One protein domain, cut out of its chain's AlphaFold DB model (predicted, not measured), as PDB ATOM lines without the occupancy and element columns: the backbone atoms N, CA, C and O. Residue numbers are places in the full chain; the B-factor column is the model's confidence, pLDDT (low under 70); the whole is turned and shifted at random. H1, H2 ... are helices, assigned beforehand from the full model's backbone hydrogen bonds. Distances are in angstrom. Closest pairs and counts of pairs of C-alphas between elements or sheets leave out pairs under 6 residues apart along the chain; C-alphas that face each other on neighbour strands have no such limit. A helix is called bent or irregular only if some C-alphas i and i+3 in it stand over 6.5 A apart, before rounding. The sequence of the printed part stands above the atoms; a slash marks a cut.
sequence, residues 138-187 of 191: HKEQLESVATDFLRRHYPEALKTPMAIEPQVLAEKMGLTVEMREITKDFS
ATOM      1  N   HIS A 138      31.075   8.253 -48.323       92.00
ATOM      2  CA  HIS A 138      32.249   8.480 -47.485       92.00
ATOM      3  C   HIS A 138      32.064   9.700 -46.574       92.00
ATOM      4  O   HIS A 138      31.254  10.588 -46.845       92.00
ATOM      5  N   LYS A 139      32.846   9.772 -45.491       95.00
ATOM      6  CA  LYS A 139      32.732  10.829 -44.473       95.00
ATOM      7  C   LYS A 139      32.864  12.229 -45.077       95.00
ATOM      8  O   LYS A 139      32.135  13.138 -44.697       95.00
ATOM      9  N   GLU A 140      33.764  12.381 -46.038       95.12
ATOM     10  CA  GLU A 140      34.056  13.637 -46.729       95.12
ATOM     11  C   GLU A 140      32.901  14.085 -47.640       95.12
ATOM     12  O   GLU A 140      32.829  15.251 -48.020       95.12
ATOM     13  N   GLN A 141      31.990  13.169 -47.983       93.94
ATOM     14  CA  GLN A 141      30.834  13.403 -48.849       93.94
ATOM     15  C   GLN A 141      29.534  13.628 -48.067       93.94
ATOM     16  O   GLN A 141      28.538  14.028 -48.665       93.94
ATOM     17  N   LEU A 142      29.507  13.388 -46.751       94.31
ATOM     18  CA  LEU A 142      28.272  13.466 -45.963       94.31
ATOM     19  C   LEU A 142      27.589  14.832 -46.085       94.31
ATOM     20  O   LEU A 142      26.388  14.891 -46.328       94.31
ATOM     21  N   GLU A 143      28.354  15.920 -45.984       95.56
ATOM     22  CA  GLU A 143      27.810  17.281 -46.045       95.56
ATOM     23  C   GLU A 143      27.234  17.611 -47.428       95.56
ATOM     24  O   GLU A 143      26.150  18.190 -47.545       95.56
ATOM     25  N   SER A 144      27.938  17.223 -48.498       95.25
ATOM     26  CA  SER A 144      27.489  17.491 -49.865       95.25
ATOM     27  C   SER A 144      26.248  16.675 -50.214       95.25
ATOM     28  O   SER A 144      25.309  17.225 -50.791       95.25
ATOM     29  N   VAL A 145      26.207  15.403 -49.809       93.88
ATOM     30  CA  VAL A 145      25.052  14.525 -50.019       93.88
ATOM     31  C   VAL A 145      23.853  14.992 -49.195       93.88
ATOM     32  O   VAL A 145      22.756  15.098 -49.740       93.88
ATOM     33  N   ALA A 146      24.040  15.345 -47.919       93.94
ATOM     34  CA  ALA A 146      22.964  15.877 -47.081       93.94
ATOM     35  C   ALA A 146      22.403  17.189 -47.652       93.94
ATOM     36  O   ALA A 146      21.188  17.362 -47.749       93.94
ATOM     37  N   THR A 147      23.276  18.096 -48.100       95.50
ATOM     38  CA  THR A 147      22.858  19.363 -48.710       95.50
ATOM     39  C   THR A 147      22.062  19.136 -49.993       95.50
ATOM     40  O   THR A 147      21.021  19.763 -50.187       95.50
ATOM     41  N   ASP A 148      22.529  18.254 -50.879       94.50
ATOM     42  CA  ASP A 148      21.828  17.920 -52.123       94.50
ATOM     43  C   ASP A 148      20.466  17.262 -51.850       94.50
ATOM     44  O   ASP A 148      19.461  17.657 -52.445       94.50
ATOM     45  N   PHE A 149      20.399  16.355 -50.873       93.44
ATOM     46  CA  PHE A 149      19.147  15.754 -50.412       93.44
ATOM     47  C   PHE A 149      18.139  16.817 -49.947       93.44
ATOM     48  O   PHE A 149      16.994  16.841 -50.411       93.44
ATOM     49  N   LEU A 150      18.569  17.754 -49.094       95.00
ATOM     50  CA  LEU A 150      17.713  18.845 -48.624       95.00
ATOM     51  C   LEU A 150      17.295  19.779 -49.761       95.00
ATOM     52  O   LEU A 150      16.138  20.178 -49.815       95.00
ATOM     53  N   ARG A 151      18.178  20.098 -50.714       95.38
ATOM     54  CA  ARG A 151      17.811  20.937 -51.872       95.38
ATOM     55  C   ARG A 151      16.660  20.342 -52.677       95.38
ATOM     56  O   ARG A 151      15.824  21.098 -53.165       95.38
ATOM     57  N   ARG A 152      16.630  19.015 -52.818       93.12
ATOM     58  CA  ARG A 152      15.622  18.299 -53.610       93.12
ATOM     59  C   ARG A 152      14.299  18.137 -52.871       93.12
ATOM     60  O   ARG A 152      13.251  18.299 -53.485       93.12
ATOM     61  N   HIS A 153      14.348  17.831 -51.575       94.56
ATOM     62  CA  HIS A 153      13.165  17.362 -50.846       94.56
ATOM     63  C   HIS A 153      12.742  18.251 -49.676       94.56
ATOM     64  O   HIS A 153      11.604  18.154 -49.234       94.56
ATOM     65  N   TYR A 154      13.615  19.117 -49.161       94.88
ATOM     66  CA  TYR A 154      13.332  19.933 -47.974       94.88
ATOM     67  C   TYR A 154      14.133  21.261 -47.968       94.88
ATOM     68  O   TYR A 154      14.924  21.527 -47.055       94.88
ATOM     69  N   PRO A 155      13.999  22.114 -49.006       95.12
ATOM     70  CA  PRO A 155      14.890  23.259 -49.217       95.12
ATOM     71  C   PRO A 155      14.759  24.356 -48.155       95.12
ATOM     72  O   PRO A 155      15.678  25.155 -47.974       95.12
ATOM     73  N   GLU A 156      13.636  24.429 -47.444       94.00
ATOM     74  CA  GLU A 156      13.435  25.374 -46.346       94.00
ATOM     75  C   GLU A 156      14.416  25.164 -45.182       94.00
ATOM     76  O   GLU A 156      14.874  26.153 -44.607       94.00
ATOM     77  N   ALA A 157      14.842  23.921 -44.918       93.81
ATOM     78  CA  ALA A 157      15.815  23.619 -43.865       93.81
ATOM     79  C   ALA A 157      17.219  24.166 -44.170       93.81
ATOM     80  O   ALA A 157      18.029  24.327 -43.263       93.81
ATOM     81  N   LEU A 158      17.504  24.504 -45.434       94.31
ATOM     82  CA  LEU A 158      18.757  25.160 -45.823       94.31
ATOM     83  C   LEU A 158      18.734  26.674 -45.588       94.31
ATOM     84  O   LEU A 158      19.787  27.304 -45.551       94.31
ATOM     85  N   LYS A 159      17.545  27.278 -45.471       94.44
ATOM     86  CA  LYS A 159      17.388  28.728 -45.284       94.44
ATOM     87  C   LYS A 159      17.322  29.105 -43.814       94.44
ATOM     88  O   LYS A 159      17.783  30.177 -43.428       94.44
ATOM     89  N   THR A 160      16.693  28.266 -43.003       93.56
ATOM     90  CA  THR A 160      16.470  28.543 -41.586       93.56
ATOM     91  C   THR A 160      16.639  27.253 -40.792       93.56
ATOM     92  O   THR A 160      16.039  26.248 -41.172       93.56
ATOM     93  N   PRO A 161      17.429  27.258 -39.700       92.50
ATOM     94  CA  PRO A 161      17.571  26.090 -38.843       92.50
ATOM     95  C   PRO A 161      16.209  25.617 -38.337       92.50
ATOM     96  O   PRO A 161      15.482  26.370 -37.689       92.50
ATOM     97  N   MET A 162      15.871  24.369 -38.637       93.62
ATOM     98  CA  MET A 162      14.619  23.747 -38.225       93.62
ATOM     99  C   MET A 162      14.785  22.233 -38.116       93.62
ATOM    100  O   MET A 162      15.694  21.653 -38.713       93.62
ATOM    101  N   ALA A 163      13.900  21.592 -37.357       93.88
ATOM    102  CA  ALA A 163      13.809  20.140 -37.348       93.88
ATOM    103  C   ALA A 163      13.240  19.640 -38.685       93.88
ATOM    104  O   ALA A 163      12.363  20.274 -39.274       93.88
ATOM    105  N   ILE A 164      13.740  18.496 -39.150       93.25
ATOM    106  CA  ILE A 164      13.197  17.805 -40.321       93.25
ATOM    107  C   ILE A 164      12.094  16.878 -39.822       93.25
ATOM    108  O   ILE A 164      12.370  15.937 -39.079       93.25
ATOM    109  N   GLU A 165      10.853  17.141 -40.223       93.38
ATOM    110  CA  GLU A 165       9.717  16.291 -39.875       93.38
ATOM    111  C   GLU A 165       9.639  15.085 -40.829       93.38
ATOM    112  O   GLU A 165       9.425  15.278 -42.031       93.38
ATOM    113  N   PRO A 166       9.789  13.834 -40.341       91.75
ATOM    114  CA  PRO A 166       9.886  12.664 -41.219       91.75
ATOM    115  C   PRO A 166       8.651  12.418 -42.093       91.75
ATOM    116  O   PRO A 166       8.797  11.988 -43.232       91.75
ATOM    117  N   GLN A 167       7.445  12.704 -41.586       92.44
ATOM    118  CA  GLN A 167       6.198  12.523 -42.342       92.44
ATOM    119  C   GLN A 167       6.122  13.491 -43.528       92.44
ATOM    120  O   GLN A 167       5.920  13.064 -44.660       92.44
ATOM    121  N   VAL A 168       6.395  14.776 -43.280       93.12
ATOM    122  CA  VAL A 168       6.440  15.809 -44.324       93.12
ATOM    123  C   VAL A 168       7.529  15.495 -45.349       93.12
ATOM    124  O   VAL A 168       7.311  15.633 -46.551       93.12
ATOM    125  N   LEU A 169       8.706  15.052 -44.897       94.00
ATOM    126  CA  LEU A 169       9.786  14.647 -45.791       94.00
ATOM    127  C   LEU A 169       9.364  13.478 -46.693       94.00
ATOM    128  O   LEU A 169       9.582  13.543 -47.900       94.00
ATOM    129  N   ALA A 170       8.747  12.438 -46.127       93.88
ATOM    130  CA  ALA A 170       8.272  11.286 -46.887       93.88
ATOM    131  C   ALA A 170       7.252  11.698 -47.961       93.88
ATOM    132  O   ALA A 170       7.411  11.327 -49.123       93.88
ATOM    133  N   GLU A 171       6.278  12.543 -47.614       93.06
ATOM    134  CA  GLU A 171       5.308  13.088 -48.572       93.06
ATOM    135  C   GLU A 171       5.990  13.875 -49.701       93.06
ATOM    136  O   GLU A 171       5.680  13.674 -50.876       93.06
ATOM    137  N   LYS A 172       6.977  14.723 -49.380       93.38
ATOM    138  CA  LYS A 172       7.758  15.480 -50.378       93.38
ATOM    139  C   LYS A 172       8.635  14.603 -51.269       93.38
ATOM    140  O   LYS A 172       8.976  15.004 -52.380       93.38
ATOM    141  N   MET A 173       9.006  13.419 -50.796       92.19
ATOM    142  CA  MET A 173       9.676  12.394 -51.596       92.19
ATOM    143  C   MET A 173       8.694  11.565 -52.440       92.19
ATOM    144  O   MET A 173       9.136  10.719 -53.211       92.19
ATOM    145  N   GLY A 174       7.381  11.794 -52.316       92.00
ATOM    146  CA  GLY A 174       6.349  10.997 -52.981       92.00
ATOM    147  C   GLY A 174       6.159   9.609 -52.359       92.00
ATOM    148  O   GLY A 174       5.675   8.700 -53.028       92.00
ATOM    149  N   LEU A 175       6.564   9.428 -51.099       92.44
ATOM    150  CA  LEU A 175       6.468   8.165 -50.370       92.44
ATOM    151  C   LEU A 175       5.199   8.125 -49.514       92.44
ATOM    152  O   LEU A 175       4.770   9.131 -48.953       92.44
ATOM    153  N   THR A 176       4.616   6.934 -49.374       90.44
ATOM    154  CA  THR A 176       3.505   6.683 -48.444       90.44
ATOM    155  C   THR A 176       4.046   6.104 -47.143       90.44
ATOM    156  O   THR A 176       4.791   5.124 -47.159       90.44
ATOM    157  N   VAL A 177       3.674   6.704 -46.012       88.38
ATOM    158  CA  VAL A 177       4.058   6.210 -44.685       88.38
ATOM    159  C   VAL A 177       3.005   5.218 -44.198       88.38
ATOM    160  O   VAL A 177       1.870   5.599 -43.925       88.38
ATOM    161  N   GLU A 178       3.388   3.949 -44.058       85.88
ATOM    162  CA  GLU A 178       2.549   2.925 -43.432       85.88
ATOM    163  C   GLU A 178       3.004   2.640 -42.001       85.88
ATOM    164  O   GLU A 178       4.156   2.280 -41.753       85.88
ATOM    165  N   MET A 179       2.074   2.738 -41.053       84.38
ATOM    166  CA  MET A 179       2.310   2.324 -39.672       84.38
ATOM    167  C   MET A 179       2.000   0.834 -39.535       84.38
ATOM    168  O   MET A 179       0.858   0.417 -39.731       84.38
ATOM    169  N   ARG A 180       3.007   0.028 -39.187       82.25
ATOM    170  CA  ARG A 180       2.860  -1.413 -38.936       82.25
ATOM    171  C   ARG A 180       3.508  -1.812 -37.618       82.25
ATOM    172  O   ARG A 180       4.502  -1.220 -37.201       82.25
ATOM    173  N   GLU A 181       2.954  -2.837 -36.981       79.94
ATOM    174  CA  GLU A 181       3.609  -3.487 -35.850       79.94
ATOM    175  C   GLU A 181       4.804  -4.295 -36.352       79.94
ATOM    176  O   GLU A 181       4.690  -5.098 -37.280       79.94
ATOM    177  N   ILE A 182       5.961  -4.066 -35.739       81.38
ATOM    178  CA  ILE A 182       7.169  -4.830 -36.023       81.38
ATOM    179  C   ILE A 182       7.038  -6.191 -35.328       81.38
ATOM    180  O   ILE A 182       6.671  -6.266 -34.152       81.38
ATOM    181  N   THR A 183       7.337  -7.279 -36.039       78.44
ATOM    182  CA  THR A 183       7.325  -8.626 -35.456       78.44
ATOM    183  C   THR A 183       8.445  -8.795 -34.417       78.44
ATOM    184  O   THR A 183       9.387  -8.005 -34.347       78.44
ATOM    185  N   LYS A 184       8.378  -9.841 -33.578       77.62
ATOM    186  CA  LYS A 184       9.370 -10.078 -32.502       77.62
ATOM    187  C   LYS A 184      10.817 -10.215 -32.997       77.62
ATOM    188  O   LYS A 184      11.741 -10.025 -32.217       77.62
ATOM    189  N   ASP A 185      11.000 -10.570 -34.263       78.50
ATOM    190  CA  ASP A 185      12.280 -10.673 -34.969       78.50
ATOM    191  C   ASP A 185      12.690  -9.376 -35.688       78.50
ATOM    192  O   ASP A 185      13.605  -9.392 -36.504       78.50
ATOM    193  N   PHE A 186      12.046  -8.249 -35.376       71.12
ATOM    194  CA  PHE A 186      12.304  -6.937 -35.972       71.12
ATOM    195  C   PHE A 186      12.015  -6.845 -37.482       71.12
ATOM    196  O   PHE A 186      12.483  -5.920 -38.147       71.12
ATOM    197  N   SER A 187      11.225  -7.773 -38.034       68.00
ATOM    198  CA  SER A 187      10.807  -7.730 -39.438       68.00
ATOM    199  C   SER A 187       9.572  -6.841 -39.619       68.00
ATOM    200  O   SER A 187       8.637  -6.847 -38.818       68.00
TER     201      SER A 187
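This is residues 138 to 187 of the 191 residues of an uncharacterized protein of Clostridium sporogenes (UniProt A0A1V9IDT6). One long helix, H1, rises from a small base, and a tail without named elements runs out from the opposite end of that base and turns toward the same side as H1, so the outline is a wide, open U. The base holds the last turns of H1, the short helices H2 and H3, and the loop between H2 and H3; residues 138 to 146 and residues 178 to 187 stick out from it. The printed part has 50 residues with three named helices, in the order H1, H2, H3, and no named strand; its class is all helix. The whole is only just loose, close to extended, with a radius of gyration of the C-alphas of 14.4 A, and it is elongated, spanning 39 by 26 by 19 A.

The longest helix is H1, residues 139 to 153. H2, residues 155 to 158, touches H1, which meets it with residues 147 to 151 alone; the closest C-alphas are those of Leu 150 and Leu 158, 7.0 A apart. H3, residues 166 to 172, is close to H1 but not clearly touching it; the closest C-alphas are those of His 153 and Lys 172, 5.7 A apart. The lines of H1 and H3 stand at a steep tilt of 60 degrees, and the two run the same way. H2 and H3 are apart. Every O i to N i+4 pair is within hydrogen-bond range in H3, while in H1 9 of 11 are; H2 is too short for such a pair, but its one O i to N i+3 pair is within range.

H1 begins at C-alpha 139, at (32.732, 10.829, -44.473), and ends at C-alpha 153, at (13.165, 17.362, -50.846), 21.6 A away. It is irregular: C-alphas 140 and 143 are 7.3 A apart. H2 measures 5.5 A from C-alpha 155 to C-alpha 158. H3 measures 9.8 A from C-alpha 166 to C-alpha 172, the latter at (7.758, 15.480, -50.378).

The two C-alphas farthest apart are those of Lys 159 and Lys 184, at 41.6 A. Without the stretches that stand free, residues 138 to 146, of which 139 to 146 belong to H1, and residues 178 to 187, the body has 31 residues and spans 26 by 17 by 9 A. The link from H1 to H2 is tight, with 1 residue, and the link from H2 to H3 is short, with 7 residues. Residues 173 to 187 hold no named element. The printed part has no cut. Its mean pLDDT is 90.6, and one printed residue, Ser 187, is under 70.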